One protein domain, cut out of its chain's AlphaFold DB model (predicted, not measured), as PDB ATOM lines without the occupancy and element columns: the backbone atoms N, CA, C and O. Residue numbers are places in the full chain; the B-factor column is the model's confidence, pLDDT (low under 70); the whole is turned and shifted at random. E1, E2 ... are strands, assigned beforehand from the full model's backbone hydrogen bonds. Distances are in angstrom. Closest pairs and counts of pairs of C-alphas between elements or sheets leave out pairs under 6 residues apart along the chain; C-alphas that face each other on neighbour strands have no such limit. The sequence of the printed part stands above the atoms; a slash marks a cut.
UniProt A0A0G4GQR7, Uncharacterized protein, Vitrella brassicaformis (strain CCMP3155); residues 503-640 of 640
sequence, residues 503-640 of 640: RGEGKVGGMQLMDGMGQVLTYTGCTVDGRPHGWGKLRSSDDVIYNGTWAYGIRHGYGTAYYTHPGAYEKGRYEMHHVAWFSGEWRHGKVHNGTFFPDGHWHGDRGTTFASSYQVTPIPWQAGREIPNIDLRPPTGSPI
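AT A GLANCE: This is residues 503 to 640 of the 640 residues of an uncharacterized protein of Vitrella brassicaformis (strain CCMP3155) (UniProt A0A0G4GQR7). A single twisted sheet of eight strands forms the body, a row from E1 to E8 in chain order, in which E1 to E6 each bend sharply. The hairpin of E5 and E6 runs on past its neighbours as a long two-stranded arm, residues 605 to 610 of the E7 to E8 link stick out, and the tail from residue 623 folds back from the E8 edge. The printed part has 138 residues and no named helix; the class is all strand, and the sheet is antiparallel throughout. It is compact, with a radius of gyration of the C-alphas of 16.2 A and spans of 50 by 43 by 31 A.

IN THESE COORDINATES: The longest strand by residues, E5, covers residues 554 to 570 and 37.0 A, from C-alpha 554 at (35.842, 29.992, -49.677). E6, residues 573 to 587, measures 37.6 A. Before them come E1, residues 505 to 514, from C-alpha 505 at (43.596, 16.371, -52.879), E2, residues 520 to 528, E3, residues 531 to 540, and E4, residues 543 to 551. After them come E7, residues 590 to 596, and E8, residues 619 to 622, ending at C-alpha 622 (22.747, 34.329, -36.259).

HOW THE PARTS SIT: The strands form a meander, each the antiparallel neighbour of the one before. In the hairpin of E5 and E6, N 559 and O 584 are 2.9 A apart, within hydrogen-bond range. E5 bends by 112 degrees at residue 557. Between E4 and E5, N 547 and O 560 are within hydrogen-bond range at 2.9 A. The edge strands are E1 and E8, which are apart.

THE WHOLE: The farthest C-alphas, of Arg 503 and Ser 613, are 50.1 A apart. The printed part has no cut. The E7 to E8 link is long, 22 residues. Residues 565 to 577, 598 to 617 and 626 to 640 have pLDDT under 70.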
ATOM      1  N   ARG A 503      45.508  19.460 -58.954       91.12
ATOM      2  CA  ARG A 503      44.499  18.416 -59.199       91.12
ATOM      3  C   ARG A 503      44.342  17.499 -57.996       91.12
ATOM      4  O   ARG A 503      45.345  17.134 -57.391       91.12
ATOM      5  N   GLY A 504      43.108  17.088 -57.724       92.31
ATOM      6  CA  GLY A 504      42.792  16.194 -56.614       92.31
ATOM      7  C   GLY A 504      43.103  16.822 -55.256       92.31
ATOM      8  O   GLY A 504      43.144  18.049 -55.122       92.31
ATOM      9  N   GLU A 505      43.299  15.972 -54.254       95.19
ATOM     10  CA  GLU A 505      43.596  16.371 -52.879       95.19
ATOM     11  C   GLU A 505      45.094  16.608 -52.639       95.19
ATOM     12  O   GLU A 505      45.961  15.960 -53.228       95.19
ATOM     13  N   GLY A 506      45.401  17.524 -51.722       96.44
ATOM     14  CA  GLY A 506      46.768  17.832 -51.309       96.44
ATOM     15  C   GLY A 506      46.827  18.729 -50.076       96.44
ATOM     16  O   GLY A 506      45.799  19.052 -49.475       96.44
ATOM     17  N   LYS A 507      48.037  19.160 -49.711       97.44
ATOM     18  CA  LYS A 507      48.297  20.168 -48.675       97.44
ATOM     19  C   LYS A 507      49.380  21.140 -49.133       97.44
ATOM     20  O   LYS A 507      50.275  20.774 -49.890       97.44
ATOM     21  N   VAL A 508      49.333  22.377 -48.649       97.06
ATOM     22  CA  VAL A 508      50.278  23.442 -49.022       97.06
ATOM     23  C   VAL A 508      50.790  24.199 -47.802       97.06
ATOM     24  O   VAL A 508      50.040  24.451 -46.860       97.06
ATOM     25  N   GLY A 509      52.067  24.585 -47.841       95.31
ATOM     26  CA  GLY A 509      52.711  25.399 -46.804       95.31
ATOM     27  C   GLY A 509      52.417  26.889 -46.910       95.31
ATOM     28  O   GLY A 509      52.189  27.558 -45.907       95.31
ATOM     29  N   GLY A 510      52.421  27.406 -48.140       92.38
ATOM     30  CA  GLY A 510      52.313  28.836 -48.420       92.38
ATOM     31  C   GLY A 510      51.791  29.109 -49.824       92.38
ATOM     32  O   GLY A 510      52.501  29.649 -50.670       92.38
ATOM     33  N   MET A 511      50.548  28.709 -50.086       94.50
ATOM     34  CA  MET A 511      49.835  29.092 -51.305       94.50
ATOM     35  C   MET A 511      49.515  30.587 -51.248       94.50
ATOM     36  O   MET A 511      48.810  31.037 -50.347       94.50
ATOM     37  N   GLN A 512      50.014  31.354 -52.215       94.44
ATOM     38  CA  GLN A 512      49.697  32.775 -52.323       94.44
ATOM     39  C   GLN A 512      48.288  32.968 -52.896       94.44
ATOM     40  O   GLN A 512      47.973  32.485 -53.983       94.44
ATOM     41  N   LEU A 513      47.460  33.694 -52.153       92.12
ATOM     42  CA  LEU A 513      46.143  34.179 -52.551       92.12
ATOM     43  C   LEU A 513      46.183  35.713 -52.631       92.12
ATOM     44  O   LEU A 513      47.077  36.344 -52.069       92.12
ATOM     45  N   MET A 514      45.207  36.318 -53.304       89.88
ATOM     46  CA  MET A 514      44.993  37.769 -53.283       89.88
ATOM     47  C   MET A 514      43.652  38.077 -52.622       89.88
ATOM     48  O   MET A 514      42.679  37.349 -52.833       89.88
ATOM     49  N   ASP A 515      43.609  39.140 -51.825       83.75
ATOM     50  CA  ASP A 515      42.369  39.663 -51.253       83.75
ATOM     51  C   ASP A 515      41.644  40.631 -52.216       83.75
ATOM     52  O   ASP A 515      42.029  40.803 -53.375       83.75
ATOM     53  N   GLY A 516      40.570  41.273 -51.741       76.31
ATOM     54  CA  GLY A 516      39.814  42.259 -52.525       76.31
ATOM     55  C   GLY A 516      40.532  43.597 -52.760       76.31
ATOM     56  O   GLY A 516      40.061  44.388 -53.576       76.31
ATOM     57  N   MET A 517      41.647  43.853 -52.070       80.94
ATOM     58  CA  MET A 517      42.468  45.066 -52.174       80.94
ATOM     59  C   MET A 517      43.780  44.839 -52.950       80.94
ATOM     60  O   MET A 517      44.488  45.797 -53.254       80.94
ATOM     61  N   GLY A 518      44.098  43.590 -53.306       84.19
ATOM     62  CA  GLY A 518      45.341  43.198 -53.974       84.19
ATOM     63  C   GLY A 518      46.497  42.872 -53.020       84.19
ATOM     64  O   GLY A 518      47.631  42.717 -53.476       84.19
ATOM     65  N   GLN A 519      46.240  42.750 -51.715       85.19
ATOM     66  CA  GLN A 519      47.217  42.250 -50.752       85.19
ATOM     67  C   GLN A 519      47.449  40.749 -50.969       85.19
ATOM     68  O   GLN A 519      46.506  39.976 -51.156       85.19
ATOM     69  N   VAL A 520      48.717  40.327 -50.924       91.19
ATOM     70  CA  VAL A 520      49.086  38.907 -50.973       91.19
ATOM     71  C   VAL A 520      48.887  38.285 -49.593       91.19
ATOM     72  O   VAL A 520      49.496  38.717 -48.615       91.19
ATOM     73  N   LEU A 521      48.056  37.250 -49.543       92.94
ATOM     74  CA  LEU A 521      47.787  36.435 -48.364       92.94
ATOM     75  C   LEU A 521      48.426  35.053 -48.528       92.94
ATOM     76  O   LEU A 521      48.470  34.508 -49.631       92.94
ATOM     77  N   THR A 522      48.874  34.456 -47.429       96.19
ATOM     78  CA  THR A 522      49.533  33.142 -47.419       96.19
ATOM     79  C   THR A 522      48.601  32.103 -46.806       96.19
ATOM     80  O   THR A 522      48.253  32.197 -45.629       96.19
ATOM     81  N   TYR A 523      48.192  31.108 -47.592       96.81
ATOM     82  CA  TYR A 523      47.384  29.980 -47.135       96.81
ATOM     83  C   TYR A 523      48.242  28.747 -46.822       96.81
ATOM     84  O   TYR A 523      49.056  28.315 -47.645       96.81
ATOM     85  N   THR A 524      47.995  28.156 -45.654       97.44
ATOM     86  CA  THR A 524      48.612  26.921 -45.160       97.44
ATOM     87  C   THR A 524      47.505  25.937 -44.783       97.44
ATOM     88  O   THR A 524      46.727  26.215 -43.869       97.44
ATOM     89  N   GLY A 525      47.408  24.785 -45.442       97.25
ATOM     90  CA  GLY A 525      46.335  23.821 -45.166       97.25
ATOM     91  C   GLY A 525      46.044  22.862 -46.312       97.25
ATOM     92  O   GLY A 525      46.839  22.735 -47.245       97.25
ATOM     93  N   CYS A 526      44.908  22.176 -46.221       97.69
ATOM     94  CA  CYS A 526      44.457  21.207 -47.216       97.69
ATOM     95  C   CYS A 526      43.904  21.884 -48.488       97.69
ATOM     96  O   CYS A 526      43.438  23.026 -48.483       97.69
ATOM     97  N   THR A 527      43.965  21.185 -49.621       97.56
ATOM     98  CA  THR A 527      43.524  21.710 -50.920       97.56
ATOM     99  C   THR A 527      42.809  20.663 -51.759       97.56
ATOM    100  O   THR A 527      43.196  19.499 -51.732       97.56
ATOM    101  N   VAL A 528      41.844  21.105 -52.567       97.00
ATOM    102  CA  VAL A 528      41.208  20.327 -53.646       97.00
ATOM    103  C   VAL A 528      41.317  21.123 -54.947       97.00
ATOM    104  O   VAL A 528      40.963  22.304 -54.975       97.00
ATOM    105  N   ASP A 529      41.846  20.503 -56.004       94.81
ATOM    106  CA  ASP A 529      42.071  21.102 -57.334       94.81
ATOM    107  C   ASP A 529      42.783  22.471 -57.281       94.81
ATOM    108  O   ASP A 529      42.421  23.443 -57.952       94.81
ATOM    109  N   GLY A 530      43.803  22.562 -56.418       92.62
ATOM    110  CA  GLY A 530      44.592  23.778 -56.195       92.62
ATOM    111  C   GLY A 530      43.853  24.913 -55.484       92.62
ATOM    112  O   GLY A 530      44.297  26.057 -55.565       92.62
ATOM    113  N   ARG A 531      42.740  24.631 -54.795       96.12
ATOM    114  CA  ARG A 531      41.985  25.602 -53.985       96.12
ATOM    115  C   ARG A 531      41.965  25.191 -52.509       96.12
ATOM    116  O   ARG A 531      41.843  23.995 -52.254       96.12
ATOM    117  N   PRO A 532      41.982  26.135 -51.549       97.38
ATOM    118  CA  PRO A 532      41.737  25.853 -50.131       97.38
ATOM    119  C   PRO A 532      40.478  24.999 -49.907       97.38
ATOM    120  O   PRO A 532      39.387  25.364 -50.359       97.38
ATOM    121  N   HIS A 533      40.617  23.864 -49.223       97.31
ATOM    122  CA  HIS A 533      39.520  22.932 -48.945       97.31
ATOM    123  C   HIS A 533      39.833  22.127 -47.677       97.31
ATOM    124  O   HIS A 533      40.972  21.722 -47.480       97.31
ATOM    125  N   GLY A 534      38.848  21.865 -46.819       96.75
ATOM    126  CA  GLY A 534      39.090  21.267 -45.504       96.75
ATOM    127  C   GLY A 534      39.725  22.278 -44.548       96.75
ATOM    128  O   GLY A 534      39.535  23.486 -44.699       96.75
ATOM    129  N   TRP A 535      40.449  21.816 -43.533       97.31
ATOM    130  CA  TRP A 535      41.036  22.709 -42.531       97.31
ATOM    131  C   TRP A 535      42.252  23.479 -43.069       97.31
ATOM    132  O   TRP A 535      43.103  22.926 -43.771       97.31
ATOM    133  N   GLY A 536      42.354  24.764 -42.722       97.00
ATOM    134  CA  GLY A 536      43.527  25.567 -43.039       97.00
ATOM    135  C   GLY A 536      43.515  26.998 -42.507       97.00
ATOM    136  O   GLY A 536      42.487  27.594 -42.170       97.00
ATOM    137  N   LYS A 537      44.719  27.556 -42.472       96.50
ATOM    138  CA  LYS A 537      45.085  28.839 -41.886       96.50
ATOM    139  C   LYS A 537      45.428  29.838 -42.987       96.50
ATOM    140  O   LYS A 537      46.105  29.495 -43.951       96.50
ATOM    141  N   LEU A 538      44.976  31.075 -42.831       95.19
ATOM    142  CA  LEU A 538      45.283  32.189 -43.722       95.19
ATOM    143  C   LEU A 538      46.040  33.257 -42.940       95.19
ATOM    144  O   LEU A 538      45.581  33.688 -41.877       95.19
ATOM    145  N   ARG A 539      47.180  33.683 -43.480       92.44
ATOM    146  CA  ARG A 539      47.996  34.766 -42.937       92.44
ATOM    147  C   ARG A 539      47.990  35.980 -43.859       92.44
ATOM    148  O   ARG A 539      48.005  35.818 -45.078       92.44
ATOM    149  N   SER A 540      48.030  37.173 -43.278       88.62
ATOM    150  CA  SER A 540      48.560  38.361 -43.952       88.62
ATOM    151  C   SER A 540      49.940  38.632 -43.366       88.62
ATOM    152  O   SER A 540      50.069  38.785 -42.156       88.62
ATOM    153  N   SER A 541      50.988  38.618 -44.194       86.06
ATOM    154  CA  SER A 541      52.372  38.563 -43.700       86.06
ATOM    155  C   SER A 541      52.558  37.394 -42.702       86.06
ATOM    156  O   SER A 541      52.267  36.245 -43.053       86.06
ATOM    157  N   ASP A 542      52.990  37.661 -41.466       82.00
ATOM    158  CA  ASP A 542      53.089  36.681 -40.379       82.00
ATOM    159  C   ASP A 542      51.824  36.557 -39.506       82.00
ATOM    160  O   ASP A 542      51.744  35.690 -38.628       82.00
ATOM    161  N   ASP A 543      50.803  37.364 -39.766       84.62
ATOM    162  CA  ASP A 543      49.644  37.501 -38.895       84.62
ATOM    163  C   ASP A 543      48.537  36.532 -39.295       84.62
ATOM    164  O   ASP A 543      48.100  36.528 -40.444       84.62
ATOM    165  N   VAL A 544      48.015  35.732 -38.364       87.62
ATOM    166  CA  VAL A 544      46.878  34.842 -38.656       87.62
ATOM    167  C   VAL A 544      45.587  35.656 -38.707       87.62
ATOM    168  O   VAL A 544      45.146  36.154 -37.680       87.62
ATOM    169  N   ILE A 545      44.957  35.736 -39.883       89.62
ATOM    170  CA  ILE A 545      43.688  36.458 -40.103       89.62
ATOM    171  C   ILE A 545      42.474  35.521 -40.199       89.62
ATOM    172  O   ILE A 545      41.338  35.940 -39.970       89.62
ATOM    173  N   TYR A 546      42.692  34.235 -40.493       93.12
ATOM    174  CA  TYR A 546      41.665  33.193 -40.403       93.12
ATOM    175  C   TYR A 546      42.272  31.833 -40.055       93.12
ATOM    176  O   TYR A 546      43.347  31.483 -40.545       93.12
ATOM    177  N   ASN A 547      41.562  31.047 -39.251       95.88
ATOM    178  CA  ASN A 547      41.911  29.667 -38.923       95.88
ATOM    179  C   ASN A 547      40.623  28.835 -38.820       95.88
ATOM    180  O   ASN A 547      39.809  29.082 -37.932       95.88
ATOM    181  N   GLY A 548      40.412  27.886 -39.735       96.00
ATOM    182  CA  GLY A 548      39.159  27.129 -39.807       96.00
ATOM    183  C   GLY A 548      39.000  26.327 -41.093       96.00
ATOM    184  O   GLY A 548      39.974  26.079 -41.805       96.00
ATOM    185  N   THR A 549      37.775  25.910 -41.396       97.69
ATOM    186  CA  THR A 549      37.481  25.078 -42.569       97.69
ATOM    187  C   THR A 549      37.125  25.876 -43.832       97.69
ATOM    188  O   THR A 549      36.648  27.016 -43.810       97.69
ATOM    189  N   TRP A 550      37.394  25.253 -44.974       96.94
ATOM    190  CA  TRP A 550      37.273  25.805 -46.317       96.94
ATOM    191  C   TRP A 550      36.541  24.829 -47.235       96.94
ATOM    192  O   TRP A 550      36.668  23.615 -47.095       96.94
ATOM    193  N   ALA A 551      35.850  25.355 -48.241       96.12
ATOM    194  CA  ALA A 551      35.322  24.578 -49.354       96.12
ATOM    195  C   ALA A 551      35.639  25.302 -50.668       96.12
ATOM    196  O   ALA A 551      35.192  26.427 -50.883       96.12
ATOM    197  N   TYR A 552      36.419  24.670 -51.548       94.38
ATOM    198  CA  TYR A 552      36.709  25.135 -52.918       94.38
ATOM    199  C   TYR A 552      37.182  26.603 -53.045       94.38
ATOM    200  O   TYR A 552      36.894  27.279 -54.039       94.38
ATOM    201  N   GLY A 553      37.942  27.086 -52.059       94.06
ATOM    202  CA  GLY A 553      38.514  28.435 -52.010       94.06
ATOM    203  C   GLY A 553      37.715  29.474 -51.217       94.06
ATOM    204  O   GLY A 553      38.137  30.626 -51.166       94.06
ATOM    205  N   ILE A 554      36.602  29.102 -50.574       93.31
ATOM    206  CA  ILE A 554      35.842  29.992 -49.677       93.31
ATOM    207  C   ILE A 554      35.726  29.413 -48.261       93.31
ATOM    208  O   ILE A 554      35.599  28.203 -48.086       93.31
ATOM    209  N   ARG A 555      35.743  30.289 -47.245       94.12
ATOM    210  CA  ARG A 555      35.524  29.922 -45.832       94.12
ATOM    211  C   ARG A 555      34.154  29.253 -45.667       94.12
ATOM    212  O   ARG A 555      33.145  29.808 -46.124       94.12
ATOM    213  N   HIS A 556      34.119  28.074 -45.054       92.31
ATOM    214  CA  HIS A 556      32.919  27.242 -44.945       92.31
ATOM    215  C   HIS A 556      33.048  26.273 -43.764       92.31
ATOM    216  O   HIS A 556      34.083  25.632 -43.631       92.31
ATOM    217  N   GLY A 557      32.008  26.111 -42.945       94.25
ATOM    218  CA  GLY A 557      32.082  25.355 -41.688       94.25
ATOM    219  C   GLY A 557      32.692  26.198 -40.564       94.25
ATOM    220  O   GLY A 557      32.620  27.425 -40.611       94.25
ATOM    221  N   TYR A 558      33.262  25.577 -39.535       95.88
ATOM    222  CA  TYR A 558      33.721  26.295 -38.342       95.88
ATOM    223  C   TYR A 558      35.089  26.969 -38.525       95.88
ATOM    224  O   TYR A 558      36.011  26.416 -39.125       95.88
ATOM    225  N   GLY A 559      35.239  28.176 -37.977       94.81
ATOM    226  CA  GLY A 559      36.515  28.883 -37.955       94.81
ATOM    227  C   GLY A 559      36.488  30.229 -37.244       94.81
ATOM    228  O   GLY A 559      35.455  30.902 -37.173       94.81
ATOM    229  N   THR A 560      37.662  30.648 -36.786       92.31
ATOM    230  CA  THR A 560      37.895  31.938 -36.134       92.31
ATOM    231  C   THR A 560      38.536  32.906 -37.121       92.31
ATOM    232  O   THR A 560      39.487  32.550 -37.823       92.31
ATOM    233  N   ALA A 561      38.023  34.134 -37.183       90.25
ATOM    234  CA  ALA A 561      38.624  35.236 -37.924       90.25
ATOM    235  C   ALA A 561      39.170  36.298 -36.968       90.25
ATOM    236  O   ALA A 561      38.586  36.579 -35.916       90.25
ATOM    237  N   TYR A 562      40.291  36.890 -37.371       85.62
ATOM    238  CA  TYR A 562      41.071  37.817 -36.565       85.62
ATOM    239  C   TYR A 562      41.329  39.118 -37.327       85.62
ATOM    240  O   TYR A 562      41.308  39.147 -38.561       85.62
ATOM    241  N   TYR A 563      41.585  40.184 -36.578       75.19
ATOM    242  CA  TYR A 563      42.239  41.398 -37.049       75.19
ATOM    243  C   TYR A 563      43.616  41.487 -36.385       75.19
ATOM    244  O   TYR A 563      43.791  41.014 -35.259       75.19
ATOM    245  N   THR A 564      44.577  42.124 -37.052       71.25
ATOM    246  CA  THR A 564      45.805  42.584 -36.392       71.25
ATOM    247  C   THR A 564      45.683  44.061 -36.072       71.25
ATOM    248  O   THR A 564      45.245  44.843 -36.917       71.25
ATOM    249  N   HIS A 565      46.148  44.462 -34.893       68.00
ATOM    250  CA  HIS A 565      46.454  45.859 -34.609       68.00
ATOM    251  C   HIS A 565      47.843  45.996 -33.964       68.00
ATOM    252  O   HIS A 565      48.306  45.068 -33.287       68.00
ATOM    253  N   PRO A 566      48.520  47.147 -34.138       63.84
ATOM    254  CA  PRO A 566      49.692  47.472 -33.340       63.84
ATOM    255  C   PRO A 566      49.297  47.610 -31.863       63.84
ATOM    256  O   PRO A 566      48.269  48.199 -31.520       63.84
ATOM    257  N   GLY A 567      50.123  47.042 -30.995       64.62
ATOM    258  CA  GLY A 567      50.036  47.125 -29.545       64.62
ATOM    259  C   GLY A 567      50.987  48.162 -28.964       64.62
ATOM    260  O   GLY A 567      51.192  49.242 -29.523       64.62
ATOM    261  N   ALA A 568      51.599  47.821 -27.832       62.44
ATOM    262  CA  ALA A 568      52.654  48.634 -27.242       62.44
ATOM    263  C   ALA A 568      53.873  48.744 -28.180       62.44
ATOM    264  O   ALA A 568      54.254  47.790 -28.863       62.44
ATOM    265  N   TYR A 569      54.506  49.921 -28.188       58.62
ATOM    266  CA  TYR A 569      55.779  50.142 -28.869       58.62
ATOM    267  C   TYR A 569      56.934  49.892 -27.892       58.62
ATOM    268  O   TYR A 569      57.279  50.757 -27.086       58.62
ATOM    269  N   GLU A 570      57.538  48.708 -27.962       60.44
ATOM    270  CA  GLU A 570      58.685  48.322 -27.143       60.44
ATOM    271  C   GLU A 570      59.963  48.199 -27.976       60.44
ATOM    272  O   GLU A 570      59.980  47.615 -29.056       60.44
ATOM    273  N   LYS A 571      61.079  48.704 -27.433       64.56
ATOM    274  CA  LYS A 571      62.448  48.439 -27.925       64.56
ATOM    275  C   LYS A 571      62.660  48.707 -29.432       64.56
ATOM    276  O   LYS A 571      63.541  48.112 -30.044       64.56
ATOM    277  N   GLY A 572      61.886  49.625 -30.019       68.38
ATOM    278  CA  GLY A 572      61.990  50.013 -31.431       68.38
ATOM    279  C   GLY A 572      61.014  49.317 -32.387       68.38
ATOM    280  O   GLY A 572      61.132  49.508 -33.595       68.38
ATOM    281  N   ARG A 573      60.056  48.525 -31.886       65.56
ATOM    282  CA  ARG A 573      59.008  47.876 -32.688       65.56
ATOM    283  C   ARG A 573      57.641  47.984 -32.009       65.56
ATOM    284  O   ARG A 573      57.559  48.027 -30.786       65.56
ATOM    285  N   TYR A 574      56.571  47.962 -32.798       64.50
ATOM    286  CA  TYR A 574      55.251  47.607 -32.275       64.50
ATOM    287  C   TYR A 574      55.186  46.092 -32.091       64.50
ATOM    288  O   TYR A 574      55.635  45.349 -32.966       64.50
ATOM    289  N   GLU A 575      54.622  45.630 -30.980       62.97
ATOM    290  CA  GLU A 575      54.151  44.247 -30.897       62.97
ATOM    291  C   GLU A 575      52.799  44.158 -31.612       62.97
ATOM    292  O   GLU A 575      51.950  45.026 -31.427       62.97
ATOM    293  N   MET A 576      52.605  43.161 -32.476       65.12
ATOM    294  CA  MET A 576      51.332  42.960 -33.173       65.12
ATOM    295  C   MET A 576      50.443  42.033 -32.348       65.12
ATOM    296  O   MET A 576      50.859  40.928 -31.999       65.12
ATOM    297  N   HIS A 577      49.218  42.463 -32.051       66.88
ATOM    298  CA  HIS A 577      48.224  41.613 -31.400       66.88
ATOM    299  C   HIS A 577      47.257  41.061 -32.447       66.88
ATOM    300  O   HIS A 577      46.647  41.826 -33.197       66.88
ATOM    301  N   HIS A 578      47.108  39.735 -32.487       73.25
ATOM    302  CA  HIS A 578      46.081  39.066 -33.284       73.25
ATOM    303  C   HIS A 578      44.851  38.854 -32.408       73.25
ATOM    304  O   HIS A 578      44.921  38.232 -31.348       73.25
ATOM    305  N   VAL A 579      43.739  39.413 -32.854       75.69
ATOM    306  CA  VAL A 579      42.581  39.724 -32.023       75.69
ATOM    307  C   VAL A 579      41.360  39.138 -32.729       75.69
ATOM    308  O   VAL A 579      41.076  39.492 -33.874       75.69
ATOM    309  N   ALA A 580      40.695  38.149 -32.124       82.88
ATOM    310  CA  ALA A 580      39.571  37.486 -32.782       82.88
ATOM    311  C   ALA A 580      38.345  38.401 -32.750       82.88
ATOM    312  O   ALA A 580      38.004  38.915 -31.693       82.88
ATOM    313  N   TRP A 581      37.662  38.568 -33.883       84.06
ATOM    314  CA  TRP A 581      36.424  39.358 -33.969       84.06
ATOM    315  C   TRP A 581      35.185  38.497 -34.207       84.06
ATOM    316  O   TRP A 581      34.077  38.909 -33.869       84.06
ATOM    317  N   PHE A 582      35.359  37.293 -34.755       88.06
ATOM    318  CA  PHE A 582      34.300  36.297 -34.899       88.06
ATOM    319  C   PHE A 582      34.856  34.887 -34.710       88.06
ATOM    320  O   PHE A 582      35.870  34.529 -35.312       88.06
ATOM    321  N   SER A 583      34.140  34.064 -33.945       91.31
ATOM    322  CA  SER A 583      34.323  32.612 -33.897       91.31
ATOM    323  C   SER A 583      32.984  31.917 -34.122       91.31
ATOM    324  O   SER A 583      31.986  32.275 -33.494       91.31
ATOM    325  N   GLY A 584      32.947  30.938 -35.027       92.06
ATOM    326  CA  GLY A 584      31.739  30.168 -35.311       92.06
ATOM    327  C   GLY A 584      31.676  29.612 -36.730       92.06
ATOM    328  O   GLY A 584      32.692  29.397 -37.388       92.06
ATOM    329  N   GLU A 585      30.457  29.372 -37.193       94.19
ATOM    330  CA  GLU A 585      30.134  28.795 -38.490       94.19
ATOM    331  C   GLU A 585      30.143  29.841 -39.618       94.19
ATOM    332  O   GLU A 585      29.553  30.924 -39.517       94.19
ATOM    333  N   TRP A 586      30.746  29.457 -40.740       91.44
ATOM    334  CA  TRP A 586      30.801  30.185 -41.998       91.44
ATOM    335  C   TRP A 586      29.994  29.450 -43.069       91.44
ATOM    336  O   TRP A 586      30.153  28.246 -43.265       91.44
ATOM    337  N   ARG A 587      29.178  30.176 -43.838       91.69
ATOM    338  CA  ARG A 587      28.501  29.649 -45.033       91.69
ATOM    339  C   ARG A 587      28.745  30.585 -46.211       91.69
ATOM    340  O   ARG A 587      28.502  31.787 -46.134       91.69
ATOM    341  N   HIS A 588      29.230  30.025 -47.318       86.31
ATOM    342  CA  HIS A 588      29.544  30.755 -48.554       86.31
ATOM    343  C   HIS A 588      30.470  31.979 -48.346       86.31
ATOM    344  O   HIS A 588      30.216  33.059 -48.878       86.31
ATOM    345  N   GLY A 589      31.525  31.836 -47.534       84.00
ATOM    346  CA  GLY A 589      32.493  32.904 -47.237       84.00
ATOM    347  C   GLY A 589      32.033  33.961 -46.220       84.00
ATOM    348  O   GLY A 589      32.857  34.782 -45.797       84.00
ATOM    349  N   LYS A 590      30.757  33.927 -45.807       86.88
ATOM    350  CA  LYS A 590      30.128  34.823 -44.825       86.88
ATOM    351  C   LYS A 590      29.948  34.123 -43.477       86.88
ATOM    352  O   LYS A 590      29.800  32.904 -43.433       86.88
ATOM    353  N   VAL A 591      29.905  34.901 -42.400       88.19
ATOM    354  CA  VAL A 591      29.481  34.431 -41.071       88.19
ATOM    355  C   VAL A 591      28.024  33.944 -41.109       88.19
ATOM    356  O   VAL A 591      27.202  34.521 -41.827       88.19
ATOM    357  N   HIS A 592      27.699  32.883 -40.363       87.75
ATOM    358  CA  HIS A 592      26.354  32.294 -40.321       87.75
ATOM    359  C   HIS A 592      25.775  32.160 -38.905       87.75
ATOM    360  O   HIS A 592      24.647  32.587 -38.669       87.75
ATOM    361  N   ASN A 593      26.528  31.589 -37.967       90.75
ATOM    362  CA  ASN A 593      26.108  31.402 -36.576       90.75
ATOM    363  C   ASN A 593      27.356  31.371 -35.692       90.75
ATOM    364  O   ASN A 593      28.312  30.680 -36.033       90.75
ATOM    365  N   GLY A 594      27.385  32.106 -34.586       90.06
ATOM    366  CA  GLY A 594      28.571  32.161 -33.734       90.06
ATOM    367  C   GLY A 594      28.590  33.361 -32.806       90.06
ATOM    368  O   GLY A 594      27.546  33.914 -32.463       90.06
ATOM    369  N   THR A 595      29.795  33.768 -32.429       88.69
ATOM    370  CA  THR A 595      30.042  34.795 -31.418       88.69
ATOM    371  C   THR A 595      30.920  35.898 -31.993       88.69
ATOM    372  O   THR A 595      32.023  35.626 -32.475       88.69
ATOM    373  N   PHE A 596      30.440  37.140 -31.925       85.69
ATOM    374  CA  PHE A 596      31.237  38.333 -32.206       85.69
ATOM    375  C   PHE A 596      31.948  38.845 -30.950       85.69
ATOM    376  O   PHE A 596      31.389  38.823 -29.851       85.69
ATOM    377  N   PHE A 597      33.142  39.392 -31.160       80.75
ATOM    378  CA  PHE A 597      33.956  40.102 -30.174       80.75
ATOM    379  C   PHE A 597      34.255  41.492 -30.766       80.75
ATOM    380  O   PHE A 597      35.232  41.654 -31.496       80.75
ATOM    381  N   PRO A 598      33.355  42.480 -30.598       66.81
ATOM    382  CA  PRO A 598      33.414  43.740 -31.351       66.81
ATOM    383  C   PRO A 598      34.533  44.684 -30.886       66.81
ATOM    384  O   PRO A 598      34.969  45.538 -31.649       66.81
ATOM    385  N   ASP A 599      35.005  44.507 -29.654       63.91
ATOM    386  CA  ASP A 599      36.221  45.101 -29.086       63.91
ATOM    387  C   ASP A 599      37.492  44.295 -29.432       63.91
ATOM    388  O   ASP A 599      38.602  44.716 -29.111       63.91
ATOM    389  N   GLY A 600      37.337  43.142 -30.091       59.31
ATOM    390  CA  GLY A 600      38.412  42.247 -30.507       59.31
ATOM    391  C   GLY A 600      38.975  41.333 -29.412       59.31
ATOM    392  O   GLY A 600      39.837  40.494 -29.687       59.31
ATOM    393  N   HIS A 601      38.519  41.468 -28.169       59.97
ATOM    394  CA  HIS A 601      39.116  40.764 -27.042       59.97
ATOM    395  C   HIS A 601      38.653  39.298 -26.979       59.97
ATOM    396  O   HIS A 601      37.581  38.973 -26.473       59.97
ATOM    397  N   TRP A 602      39.512  38.381 -27.431       46.97
ATOM    398  CA  TRP A 602      39.358  36.942 -27.199       46.97
ATOM    399  C   TRP A 602      40.683  36.319 -26.760       46.97
ATOM    400  O   TRP A 602      41.607  36.156 -27.559       46.97
ATOM    401  N   HIS A 603      40.760  35.946 -25.485       52.91
ATOM    402  CA  HIS A 603      41.876  35.189 -24.928       52.91
ATOM    403  C   HIS A 603      41.460  33.723 -24.782       52.91
ATOM    404  O   HIS A 603      40.772  33.370 -23.830       52.91
ATOM    405  N   GLY A 604      41.876  32.874 -25.726       38.78
ATOM    406  CA  GLY A 604      41.883  31.424 -25.508       38.78
ATOM    407  C   GLY A 604      42.878  31.051 -24.401       38.78
ATOM    408  O   GLY A 604      43.891  31.732 -24.228       38.78
ATOM    409  N   ASP A 605      42.589  29.995 -23.642       39.78
ATOM    410  CA  ASP A 605      43.244  29.706 -22.362       39.78
ATOM    411  C   ASP A 605      44.779  29.600 -22.404       39.78
ATOM    412  O   ASP A 605      45.347  28.602 -22.859       39.78
ATOM    413  N   ARG A 606      45.445  30.604 -21.811       35.75
ATOM    414  CA  ARG A 606      46.665  30.485 -20.983       35.75
ATOM    415  C   ARG A 606      46.977  31.811 -20.288       35.75
ATOM    416  O   ARG A 606      46.929  32.875 -20.896       35.75
ATOM    417  N   GLY A 607      47.329  31.743 -19.005       37.88
ATOM    418  CA  GLY A 607      47.567  32.926 -18.179       37.88
ATOM    419  C   GLY A 607      48.882  33.647 -18.485       37.88
ATOM    420  O   GLY A 607      49.925  33.279 -17.949       37.88
ATOM    421  N   THR A 608      48.819  34.731 -19.259       31.61
ATOM    422  CA  THR A 608      49.824  35.808 -19.248       31.61
ATOM    423  C   THR A 608      49.203  37.077 -18.659       31.61
ATOM    424  O   THR A 608      48.077  37.456 -18.975       31.61
ATOM    425  N   THR A 609      49.906  37.718 -17.725       33.34
ATOM    426  CA  THR A 609      49.317  38.691 -16.787       33.34
ATOM    427  C   THR A 609      49.191  40.109 -17.350       33.34
ATOM    428  O   THR A 609      49.793  41.042 -16.825       33.34
ATOM    429  N   PHE A 610      48.361  40.282 -18.379       36.78
ATOM    430  CA  PHE A 610      47.800  41.578 -18.771       36.78
ATOM    431  C   PHE A 610      46.303  41.433 -19.054       36.78
ATOM    432  O   PHE A 610      45.860  41.419 -20.198       36.78
ATOM    433  N   ALA A 611      45.515  41.321 -17.982       31.86
ATOM    434  CA  ALA A 611      44.065  41.401 -18.082       31.86
ATOM    435  C   ALA A 611      43.665  42.812 -18.536       31.86
ATOM    436  O   ALA A 611      43.811  43.779 -17.783       31.86
ATOM    437  N   SER A 612      43.150  42.936 -19.760       38.16
ATOM    438  CA  SER A 612      42.454  44.144 -20.199       38.16
ATOM    439  C   SER A 612      41.280  44.403 -19.255       38.16
ATOM    440  O   SER A 612      40.414  43.549 -19.084       38.16
ATOM    441  N   SER A 613      41.228  45.587 -18.643       39.41
ATOM    442  CA  SER A 613      40.232  45.956 -17.622       39.41
ATOM    443  C   SER A 613      38.804  46.152 -18.157       39.41
ATOM    444  O   SER A 613      37.972  46.760 -17.487       39.41
ATOM    445  N   TYR A 614      38.528  45.677 -19.370       43.22
ATOM    446  CA  TYR A 614      37.238  45.738 -20.037       43.22
ATOM    447  C   TYR A 614      36.658  44.330 -20.081       43.22
ATOM    448  O   TYR A 614      37.262  43.413 -20.638       43.22
ATOM    449  N   GLN A 615      35.487  44.152 -19.468       45.25
ATOM    450  CA  GLN A 615      34.728  42.919 -19.619       45.25
ATOM    451  C   GLN A 615      34.147  42.872 -21.027       45.25
ATOM    452  O   GLN A 615      33.151  43.536 -21.325       45.25
ATOM    453  N   VAL A 616      34.765  42.046 -21.864       56.81
ATOM    454  CA  VAL A 616      34.185  41.594 -23.126       56.81
ATOM    455  C   VAL A 616      32.772  41.098 -22.847       56.81
ATOM    456  O   VAL A 616      32.562  40.291 -21.942       56.81
ATOM    457  N   THR A 617      31.806  41.552 -23.637       66.06
ATOM    458  CA  THR A 617      30.499  40.898 -23.720       66.06
ATOM    459  C   THR A 617      30.438  40.214 -25.079       66.06
ATOM    460  O   THR A 617      30.123  40.882 -26.065       66.06
ATOM    461  N   PRO A 618      30.786  38.916 -25.175       75.38
ATOM    462  CA  PRO A 618      30.701  38.183 -26.430       75.38
ATOM    463  C   PRO A 618      29.250  38.175 -26.912       75.38
ATOM    464  O   PRO A 618      28.336  37.983 -26.110       75.38
ATOM    465  N   ILE A 619      29.027  38.394 -28.208       82.75
ATOM    466  CA  ILE A 619      27.683  38.601 -28.764       82.75
ATOM    467  C   ILE A 619      27.280  37.392 -29.613       82.75
ATOM    468  O   ILE A 619      27.769  37.267 -30.741       82.75
ATOM    469  N   PRO A 620      26.373  36.519 -29.128       85.69
ATOM    470  CA  PRO A 620      25.791  35.458 -29.939       85.69
ATOM    471  C   PRO A 620      24.989  36.053 -31.100       85.69
ATOM    472  O   PRO A 620      24.061  36.842 -30.896       85.69
ATOM    473  N   TRP A 621      25.325  35.662 -32.323       85.00
ATOM    474  CA  TRP A 621      24.712  36.171 -33.544       85.00
ATOM    475  C   TRP A 621      24.379  35.046 -34.524       85.00
ATOM    476  O   TRP A 621      25.073  34.035 -34.619       85.00
ATOM    477  N   GLN A 622      23.296  35.254 -35.273       84.38
ATOM    478  CA  GLN A 622      22.747  34.329 -36.259       84.38
ATOM    479  C   GLN A 622      22.356  35.092 -37.526       84.38
ATOM    480  O   GLN A 622      21.829  36.205 -37.446       84.38
ATOM    481  N   ALA A 623      22.562  34.469 -38.685       79.31
ATOM    482  CA  ALA A 623      22.226  35.027 -39.986       79.31
ATOM    483  C   ALA A 623      20.771  35.520 -40.051       79.31
ATOM    484  O   ALA A 623      19.837  34.827 -39.653       79.31
ATOM    485  N   GLY A 624      20.589  36.735 -40.571       71.12
ATOM    486  CA  GLY A 624      19.288  37.408 -40.637       71.12
ATOM    487  C   GLY A 624      18.962  38.288 -39.425       71.12
ATOM    488  O   GLY A 624      18.043  39.096 -39.523       71.12
ATOM    489  N   ARG A 625      19.723  38.212 -38.323       72.44
ATOM    490  CA  ARG A 625      19.694  39.249 -37.279       72.44
ATOM    491  C   ARG A 625      20.556  40.436 -37.703       72.44
ATOM    492  O   ARG A 625      21.652  40.246 -38.234       72.44
ATOM    493  N   GLU A 626      20.102  41.651 -37.409       62.00
ATOM    494  CA  GLU A 626      20.978  42.822 -37.453       62.00
ATOM    495  C   GLU A 626      22.165  42.603 -36.502       62.00
ATOM    496  O   GLU A 626      22.011  42.063 -35.403       62.00
ATOM    497  N   ILE A 627      23.364  42.997 -36.936       60.34
ATOM    498  CA  ILE A 627      24.496  43.133 -36.020       60.34
ATOM    499  C   ILE A 627      24.161  44.346 -35.135       60.34
ATOM    500  O   ILE A 627      23.840  45.398 -35.696       60.34
ATOM    501  N   PRO A 628      24.188  44.235 -33.791       56.22
ATOM    502  CA  PRO A 628      23.925  45.375 -32.918       56.22
ATOM    503  C   PRO A 628      24.822  46.556 -33.292       56.22
ATOM    504  O   PRO A 628      25.993  46.354 -33.610       56.22
ATOM    505  N   ASN A 629      24.275  47.775 -33.272       48.94
ATOM    506  CA  ASN A 629      24.955  48.976 -33.765       48.94
ATOM    507  C   ASN A 629      26.096  49.410 -32.824       48.94
ATOM    508  O   ASN A 629      25.946  50.307 -31.994       48.94
ATOM    509  N   ILE A 630      27.212  48.698 -32.937       52.03
ATOM    510  CA  ILE A 630      28.440  48.817 -32.160       52.03
ATOM    511  C   ILE A 630      29.537  49.256 -33.125       52.03
ATOM    512  O   ILE A 630      29.583  48.802 -34.270       52.03
ATOM    513  N   ASP A 631      30.414  50.151 -32.679       44.22
ATOM    514  CA  ASP A 631      31.445  50.712 -33.546       44.22
ATOM    515  C   ASP A 631      32.572  49.691 -33.773       44.22
ATOM    516  O   ASP A 631      33.568  49.681 -33.061       44.22
ATOM    517  N   LEU A 632      32.415  48.834 -34.790       43.16
ATOM    518  CA  LEU A 632      33.398  47.830 -35.242       43.16
ATOM    519  C   LEU A 632      34.700  48.441 -35.810       43.16
ATOM    520  O   LEU A 632      35.505  47.746 -36.430       43.16
ATOM    521  N   ARG A 633      34.912  49.750 -35.639       39.12
ATOM    522  CA  ARG A 633      36.189  50.399 -35.928       39.12
ATOM    523  C   ARG A 633      37.198  49.974 -34.858       39.12
ATOM    524  O   ARG A 633      36.926  50.197 -33.678       39.12
ATOM    525  N   PRO A 634      38.385  49.455 -35.225       38.03
ATOM    526  CA  PRO A 634      39.447  49.283 -34.245       38.03
ATOM    527  C   PRO A 634      39.776  50.649 -33.615       38.03
ATOM    528  O   PRO A 634      39.750  51.669 -34.322       38.03
ATOM    529  N   PRO A 635      40.097  50.708 -32.308       38.44
ATOM    530  CA  PRO A 635      40.512  51.947 -31.669       38.44
ATOM    531  C   PRO A 635      41.765  52.481 -32.375       38.44
ATOM    532  O   PRO A 635      42.858  51.942 -32.240       38.44
ATOM    533  N   THR A 636      41.576  53.562 -33.138       34.94
ATOM    534  CA  THR A 636      42.506  54.172 -34.111       34.94
ATOM    535  C   THR A 636      42.680  53.452 -35.467       34.94
ATOM    536  O   THR A 636      43.660  52.776 -35.748       34.94
ATOM    537  N   GLY A 637      41.795  53.785 -36.411       34.09
ATOM    538  CA  GLY A 637      42.241  54.338 -37.703       34.09
ATOM    539  C   GLY A 637      42.539  53.398 -38.878       34.09
ATOM    540  O   GLY A 637      42.687  53.911 -39.986       34.09
ATOM    541  N   SER A 638      42.589  52.076 -38.702       27.48
ATOM    542  CA  SER A 638      42.757  51.148 -39.836       27.48
ATOM    543  C   SER A 638      41.459  50.997 -40.656       27.48
ATOM    544  O   SER A 638      40.418  50.706 -40.063       27.48
ATOM    545  N   PRO A 639      41.485  51.177 -41.994       31.94
ATOM    546  CA  PRO A 639      40.350  50.866 -42.866       31.94
ATOM    547  C   PRO A 639      40.174  49.347 -43.064       31.94
ATOM    548  O   PRO A 639      41.118  48.581 -42.874       31.94
ATOM    549  N   ILE A 640      38.953  48.953 -43.443       33.34
ATOM    550  CA  ILE A 640      38.483  47.571 -43.679       33.34
ATOM    551  C   ILE A 640      38.492  47.264 -45.180       33.34
ATOM    552  O   ILE A 640      38.070  48.169 -45.937       33.34
TER     553      ILE A 640